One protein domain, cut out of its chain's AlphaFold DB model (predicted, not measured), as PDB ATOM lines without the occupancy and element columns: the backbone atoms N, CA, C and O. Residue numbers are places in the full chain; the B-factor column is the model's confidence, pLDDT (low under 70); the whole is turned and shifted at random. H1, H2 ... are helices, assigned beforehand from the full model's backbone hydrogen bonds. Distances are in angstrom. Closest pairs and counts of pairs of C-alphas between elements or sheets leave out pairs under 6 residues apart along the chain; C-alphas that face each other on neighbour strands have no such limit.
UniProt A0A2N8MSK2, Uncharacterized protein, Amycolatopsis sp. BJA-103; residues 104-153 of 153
ATOM      1  N   ALA A 104     -14.997  14.103 -23.015       97.31
ATOM      2  CA  ALA A 104     -14.401  15.431 -23.055       97.31
ATOM      3  C   ALA A 104     -14.489  16.058 -24.452       97.31
ATOM      4  O   ALA A 104     -14.674  17.269 -24.583       97.31
ATOM      5  N   GLU A 105     -14.391  15.220 -25.479       97.38
ATOM      6  CA  GLU A 105     -14.442  15.582 -26.888       97.38
ATOM      7  C   GLU A 105     -15.801  16.202 -27.226       97.38
ATOM      8  O   GLU A 105     -15.823  17.332 -27.723       97.38
ATOM      9  N   ASP A 106     -16.905  15.571 -26.801       97.56
ATOM     10  CA  ASP A 106     -18.270  16.089 -26.979       97.56
ATOM     11  C   ASP A 106     -18.405  17.513 -26.418       97.56
ATOM     12  O   ASP A 106     -18.966  18.408 -27.054       97.56
ATOM     13  N   LEU A 107     -17.826  17.770 -25.239       98.00
ATOM     14  CA  LEU A 107     -17.848  19.094 -24.618       98.00
ATOM     15  C   LEU A 107     -16.991  20.114 -25.384       98.00
ATOM     16  O   LEU A 107     -17.375  21.280 -25.506       98.00
ATOM     17  N   THR A 108     -15.824  19.711 -25.889       97.19
ATOM     18  CA  THR A 108     -14.918  20.608 -26.627       97.19
ATOM     19  C   THR A 108     -15.392  20.925 -28.046       97.19
ATOM     20  O   THR A 108     -15.122  22.021 -28.546       97.19
ATOM     21  N   GLU A 109     -16.141  20.018 -28.669       96.12
ATOM     22  CA  GLU A 109     -16.718  20.194 -30.003       96.12
ATOM     23  C   GLU A 109     -18.069  20.919 -29.975       96.12
ATOM     24  O   GLU A 109     -18.406  21.603 -30.948       96.12
ATOM     25  N   ALA A 110     -18.788  20.861 -28.846       97.00
ATOM     26  CA  ALA A 110     -20.053  21.562 -28.640       97.00
ATOM     27  C   ALA A 110     -19.969  23.074 -28.886       97.00
ATOM     28  O   ALA A 110     -18.902  23.695 -28.863       97.00
ATOM     29  N   THR A 111     -21.122  23.705 -29.106       96.88
ATOM     30  CA  THR A 111     -21.165  25.124 -29.451       96.88
ATOM     31  C   THR A 111     -20.686  26.013 -28.308       96.88
ATOM     32  O   THR A 111     -20.724  25.676 -27.120       96.88
ATOM     33  N   ASP A 112     -20.309  27.238 -28.669       95.88
ATOM     34  CA  ASP A 112     -19.950  28.281 -27.713       95.88
ATOM     35  C   ASP A 112     -21.068  28.566 -26.700       95.88
ATOM     36  O   ASP A 112     -20.798  29.139 -25.644       95.88
ATOM     37  N   TRP A 113     -22.327  28.235 -27.011       95.81
ATOM     38  CA  TRP A 113     -23.407  28.336 -26.038       95.81
ATOM     39  C   TRP A 113     -23.252  27.298 -24.924       95.81
ATOM     40  O   TRP A 113     -23.224  27.696 -23.756       95.81
ATOM     41  N   LEU A 114     -23.094  26.008 -25.251       97.69
ATOM     42  CA  LEU A 114     -22.985  24.961 -24.230       97.69
ATOM     43  C   LEU A 114     -21.743  25.179 -23.376       97.69
ATOM     44  O   LEU A 114     -21.813  25.137 -22.150       97.69
ATOM     45  N   GLN A 115     -20.610  25.480 -24.011       98.31
ATOM     46  CA  GLN A 115     -19.367  25.696 -23.278       98.31
ATOM     47  C   GLN A 115     -19.460  26.881 -22.316       98.31
ATOM     48  O   GLN A 115     -18.947  26.802 -21.201       98.31
ATOM     49  N   ARG A 116     -20.152  27.963 -22.706       97.00
ATOM     50  CA  ARG A 116     -20.452  29.073 -21.791       97.00
ATOM     51  C   ARG A 116     -21.363  28.627 -20.657       97.00
ATOM     52  O   ARG A 116     -21.084  28.930 -19.505       97.00
ATOM     53  N   LYS A 117     -22.413  27.863 -20.954       96.44
ATOM     54  CA  LYS A 117     -23.325  27.340 -19.934       96.44
ATOM     55  C   LYS A 117     -22.595  26.479 -18.900       96.44
ATOM     56  O   LYS A 117     -22.761  26.682 -17.700       96.44
ATOM     57  N   VAL A 118     -21.736  25.562 -19.344       97.38
ATOM     58  CA  VAL A 118     -20.912  24.730 -18.458       97.38
ATOM     59  C   VAL A 118     -19.923  25.598 -17.679       97.38
ATOM     60  O   VAL A 118     -19.848  25.470 -16.457       97.38
ATOM     61  N   SER A 119     -19.219  26.536 -18.325       96.56
ATOM     62  CA  SER A 119     -18.296  27.428 -17.611       96.56
ATOM     63  C   SER A 119     -19.004  28.300 -16.575       96.56
ATOM     64  O   SER A 119     -18.436  28.565 -15.518       96.56
ATOM     65  N   ASP A 120     -20.247  28.709 -16.820       93.81
ATOM     66  CA  ASP A 120     -20.985  29.663 -15.988       93.81
ATOM     67  C   ASP A 120     -21.816  28.983 -14.892       93.81
ATOM     68  O   ASP A 120     -21.915  29.530 -13.791       93.81
ATOM     69  N   SER A 121     -22.281  27.751 -15.101       90.94
ATOM     70  CA  SER A 121     -23.213  27.077 -14.182       90.94
ATOM     71  C   SER A 121     -22.706  25.752 -13.609       90.94
ATOM     72  O   SER A 121     -23.195  25.339 -12.564       90.94
ATOM     73  N   SER A 122     -21.718  25.091 -14.225       91.19
ATOM     74  CA  SER A 122     -21.307  23.754 -13.776       91.19
ATOM     75  C   SER A 122     -20.551  23.770 -12.446       91.19
ATOM     76  O   SER A 122     -19.721  24.651 -12.168       91.19
ATOM     77  N   ALA A 123     -20.827  22.745 -11.637       92.31
ATOM     78  CA  ALA A 123     -20.070  22.419 -10.441       92.31
ATOM     79  C   ALA A 123     -18.919  21.425 -10.695       92.31
ATOM     80  O   ALA A 123     -18.014  21.346  -9.860       92.31
ATOM     81  N   SER A 124     -18.926  20.726 -11.838       96.00
ATOM     82  CA  SER A 124     -17.959  19.677 -12.180       96.00
ATOM     83  C   SER A 124     -16.557  20.253 -12.384       96.00
ATOM     84  O   SER A 124     -16.303  21.020 -13.315       96.00
ATOM     85  N   ALA A 125     -15.629  19.880 -11.499       95.31
ATOM     86  CA  ALA A 125     -14.234  20.302 -11.592       95.31
ATOM     87  C   ALA A 125     -13.555  19.761 -12.860       95.31
ATOM     88  O   ALA A 125     -12.751  20.469 -13.462       95.31
ATOM     89  N   GLU A 126     -13.912  18.546 -13.274       97.06
ATOM     90  CA  GLU A 126     -13.406  17.903 -14.486       97.06
ATOM     91  C   GLU A 126     -13.842  18.662 -15.745       97.06
ATOM     92  O   GLU A 126     -12.994  19.086 -16.529       97.06
ATOM     93  N   ALA A 127     -15.140  18.948 -15.894       97.81
ATOM     94  CA  ALA A 127     -15.649  19.706 -17.038       97.81
ATOM     95  C   ALA A 127     -15.043  21.116 -17.113       97.81
ATOM     96  O   ALA A 127     -14.688  21.599 -18.190       97.81
ATOM     97  N   LEU A 128     -14.865  21.774 -15.964       97.94
ATOM     98  CA  LEU A 128     -14.199  23.073 -15.898       97.94
ATOM     99  C   LEU A 128     -12.706  22.981 -16.250       97.94
ATOM    100  O   LEU A 128     -12.187  23.890 -16.892       97.94
ATOM    101  N   ALA A 129     -12.007  21.912 -15.867       97.81
ATOM    102  CA  ALA A 129     -10.613  21.706 -16.254       97.81
ATOM    103  C   ALA A 129     -10.479  21.492 -17.770       97.81
ATOM    104  O   ALA A 129      -9.678  22.178 -18.407       97.81
ATOM    105  N   VAL A 130     -11.330  20.642 -18.359       98.25
ATOM    106  CA  VAL A 130     -11.389  20.422 -19.813       98.25
ATOM    107  C   VAL A 130     -11.624  21.739 -20.552       98.25
ATOM    108  O   VAL A 130     -10.879  22.068 -21.474       98.25
ATOM    109  N   LEU A 131     -12.606  22.541 -20.128       98.25
ATOM    110  CA  LEU A 131     -12.883  23.827 -20.770       98.25
ATOM    111  C   LEU A 131     -11.792  24.871 -20.547       98.25
ATOM    112  O   LEU A 131     -11.588  25.702 -21.428       98.25
ATOM    113  N   ALA A 132     -11.096  24.861 -19.409       97.69
ATOM    114  CA  ALA A 132      -9.984  25.775 -19.158       97.69
ATOM    115  C   ALA A 132      -8.834  25.553 -20.149       97.69
ATOM    116  O   ALA A 132      -8.224  26.516 -20.615       97.69
ATOM    117  N   GLU A 133      -8.573  24.294 -20.496       97.75
ATOM    118  CA  GLU A 133      -7.510  23.896 -21.413       97.75
ATOM    119  C   GLU A 133      -7.942  23.996 -22.882       97.75
ATOM    120  O   GLU A 133      -7.290  24.661 -23.689       97.75
ATOM    121  N   ARG A 134      -9.078  23.376 -23.222       97.75
ATOM    122  CA  ARG A 134      -9.498  23.088 -24.604       97.75
ATOM    123  C   ARG A 134     -10.749  23.843 -25.055       97.75
ATOM    124  O   ARG A 134     -11.215  23.640 -26.171       97.75
ATOM    125  N   GLY A 135     -11.292  24.741 -24.229       96.06
ATOM    126  CA  GLY A 135     -12.459  25.547 -24.598       96.06
ATOM    127  C   GLY A 135     -12.240  26.323 -25.902       96.06
ATOM    128  O   GLY A 135     -11.159  26.876 -26.139       96.06
ATOM    129  N   ARG A 136     -13.281  26.398 -26.739       96.62
ATOM    130  CA  ARG A 136     -13.227  26.953 -28.104       96.62
ATOM    131  C   ARG A 136     -12.825  28.417 -28.132       96.62
ATOM    132  O   ARG A 136     -12.069  28.851 -28.996       96.62
ATOM    133  N   THR A 137     -13.303  29.187 -27.157       96.44
ATOM    134  CA  THR A 137     -13.029  30.622 -27.070       96.44
ATOM    135  C   THR A 137     -12.145  30.954 -25.879       96.44
ATOM    136  O   THR A 137     -12.225  30.347 -24.808       96.44
ATOM    137  N   LYS A 138     -11.342  32.016 -26.021       96.38
ATOM    138  CA  LYS A 138     -10.554  32.577 -24.912       96.38
ATOM    139  C   LYS A 138     -11.433  32.926 -23.705       96.38
ATOM    140  O   LYS A 138     -11.000  32.770 -22.568       96.38
ATOM    141  N   ARG A 139     -12.666  33.393 -23.945       95.62
ATOM    142  CA  ARG A 139     -13.627  33.720 -22.883       95.62
ATOM    143  C   ARG A 139     -14.004  32.480 -22.071       95.62
ATOM    144  O   ARG A 139     -13.910  32.541 -20.850       95.62
ATOM    145  N   VAL A 140     -14.375  31.386 -22.739       97.38
ATOM    146  CA  VAL A 140     -14.707  30.103 -22.093       97.38
ATOM    147  C   VAL A 140     -13.521  29.596 -21.274       97.38
ATOM    148  O   VAL A 140     -13.674  29.359 -20.076       97.38
ATOM    149  N   ARG A 141     -12.324  29.529 -21.879       97.62
ATOM    150  CA  ARG A 141     -11.107  29.066 -21.191       97.62
ATOM    151  C   ARG A 141     -10.832  29.860 -19.916       97.62
ATOM    152  O   ARG A 141     -10.638  29.294 -18.843       97.62
ATOM    153  N   ASN A 142     -10.892  31.186 -20.008       96.75
ATOM    154  CA  ASN A 142     -10.640  32.064 -18.868       96.75
ATOM    155  C   ASN A 142     -11.707  31.941 -17.770       96.75
ATOM    156  O   ASN A 142     -11.363  31.972 -16.589       96.75
ATOM    157  N   ALA A 143     -12.989  31.833 -18.132       95.56
ATOM    158  CA  ALA A 143     -14.073  31.666 -17.164       95.56
ATOM    159  C   ALA A 143     -13.923  30.350 -16.387       95.56
ATOM    160  O   ALA A 143     -13.984  30.343 -15.155       95.56
ATOM    161  N   ALA A 144     -13.625  29.262 -17.098       96.19
ATOM    162  CA  ALA A 144     -13.415  27.953 -16.501       96.19
ATOM    163  C   ALA A 144     -12.158  27.917 -15.606       96.19
ATOM    164  O   ALA A 144     -12.243  27.519 -14.443       96.19
ATOM    165  N   ALA A 145     -11.020  28.448 -16.071       95.25
ATOM    166  CA  ALA A 145      -9.771  28.498 -15.300       95.25
ATOM    167  C   ALA A 145      -9.912  29.262 -13.971       95.25
ATOM    168  O   ALA A 145      -9.371  28.849 -12.937       95.25
ATOM    169  N   ARG A 146     -10.679  30.364 -13.970       94.44
ATOM    170  CA  ARG A 146     -10.984  31.135 -12.753       94.44
ATOM    171  C   ARG A 146     -11.741  30.288 -11.732       94.44
ATOM    172  O   ARG A 146     -11.373  30.292 -10.560       94.44
ATOM    173  N   LYS A 147     -12.742  29.526 -12.177       92.31
ATOM    174  CA  LYS A 147     -13.531  28.637 -11.314       92.31
ATOM    175  C   LYS A 147     -12.769  27.415 -10.808       92.31
ATOM    176  O   LYS A 147     -13.067  26.937  -9.716       92.31
ATOM    177  N   VAL A 148     -11.816  26.896 -11.581       91.25
ATOM    178  CA  VAL A 148     -10.906  25.838 -11.109       91.25
ATOM    179  C   VAL A 148      -9.997  26.393 -10.014       91.25
ATOM    180  O   VAL A 148      -9.859  25.789  -8.954       91.25
ATOM    181  N   SER A 149      -9.426  27.580 -10.231       87.44
ATOM    182  CA  SER A 149      -8.530  28.229  -9.266       87.44
ATOM    183  C   SER A 149      -9.234  28.584  -7.955       87.44
ATOM    184  O   SER A 149      -8.648  28.420  -6.888       87.44
ATOM    185  N   SER A 150     -10.492  29.037  -8.011       84.94
ATOM    186  CA  SER A 150     -11.271  29.362  -6.811       84.94
ATOM    187  C   SER A 150     -11.654  28.137  -5.979       84.94
ATOM    188  O   SER A 150     -11.933  28.292  -4.803       84.94
ATOM    189  N   ARG A 151     -11.684  26.936  -6.574       77.19
ATOM    190  CA  ARG A 151     -11.990  25.673  -5.877       77.19
ATOM    191  C   ARG A 151     -10.782  25.037  -5.191       77.19
ATOM    192  O   ARG A 151     -10.952  24.128  -4.393       77.19
ATOM    193  N   ARG A 152      -9.568  25.457  -5.557       71.69
ATOM    194  CA  ARG A 152      -8.312  24.959  -4.973       71.69
ATOM    195  C   ARG A 152      -7.857  25.764  -3.750       71.69
ATOM    196  O   ARG A 152      -6.842  25.413  -3.160       71.69
ATOM    197  N   ARG A 153      -8.549  26.861  -3.435       58.22
ATOM    198  CA  ARG A 153      -8.333  27.689  -2.242       58.22
ATOM    199  C   ARG A 153      -9.326  27.293  -1.168       58.22
ATOM    200  O   ARG A 153      -8.917  27.342   0.006       58.22
TER     201      ARG A 153
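This is residues 104 to 153 of the 153 residues of an uncharacterized protein of Amycolatopsis sp. BJA-103 (UniProt A0A2N8MSK2). Three helices, H2, H3 and H4, form a small up-and-down bundle, each running against the one before it in the chain, with their centres set in a triangle. A short fourth helix, H1, packs slantwise on H3 near the end where H3 stops and H2 starts, on the side away from H4. The printed part has 50 residues with four named helices, in the order H1, H2, H3, H4, and no named strand; its class is all helix. It is compact, with a radius of gyration of the C-alphas of 9.4 A, and elongated, spanning 30 by 17 by 17 A.

H4, residues 138 to 151, is the longest helix by residues. It touches H3, residues 125 to 134, with 21 pairs of C-alphas within 8 A; the closest C-alphas are those of Ala 132 and Arg 141, 4.0 A apart. These two form a helical hairpin and run opposite ways at a shallow tilt of 34 degrees, only just short of steep. H4 also touches H2, residues 112 to 121, the closest C-alphas being those of Ser 119 and Ala 144 at 5.0 A; they run the same way at a shallow tilt of 18 degrees. H2 and H3 form another helical hairpin and touch, with the C-alphas of Ser 119 and Leu 128 closest at 6.2 A. They run opposite ways at a steep tilt of 37 degrees, only just past shallow. H1, residues 104 to 109, touches H3, the closest C-alphas being those of Thr 108 and Arg 134 at 6.3 A; the two run the same way at a steep tilt of 45 degrees. H1 and H2 only just touch, and only at the corner by their link, with 3 pairs of C-alphas within 8 A, the closest those of Leu 107 and Gln 115 at 6.9 A. H1 and H4 are apart. In H1, H2, H3 and H4 every O i to N i+4 pair is within hydrogen-bond range.

H4 runs 20.3 A from C-alpha 138 at (-10.554, 32.577, -24.912) to C-alpha 151 at (-11.990, 25.673, -5.877). H3, from Ala 125 to Arg 134, is 14.1 A long, and H2, from Asp 112 to Ser 121, is 14.0 A long. H1 spans 8.7 A and begins at C-alpha 104, (-14.401, 15.431, -23.055).

The two C-alphas farthest apart are those of Thr 111 and Arg 153, at 30.2 A. The printed part has no cut and ends at residue 153, the chain's last residue. The links H1 to H2, H2 to H3 and H3 to H4 are tight, and no link is long. The mean pLDDT of the printed part is 94.2, and one residue, Arg 153, is under 70.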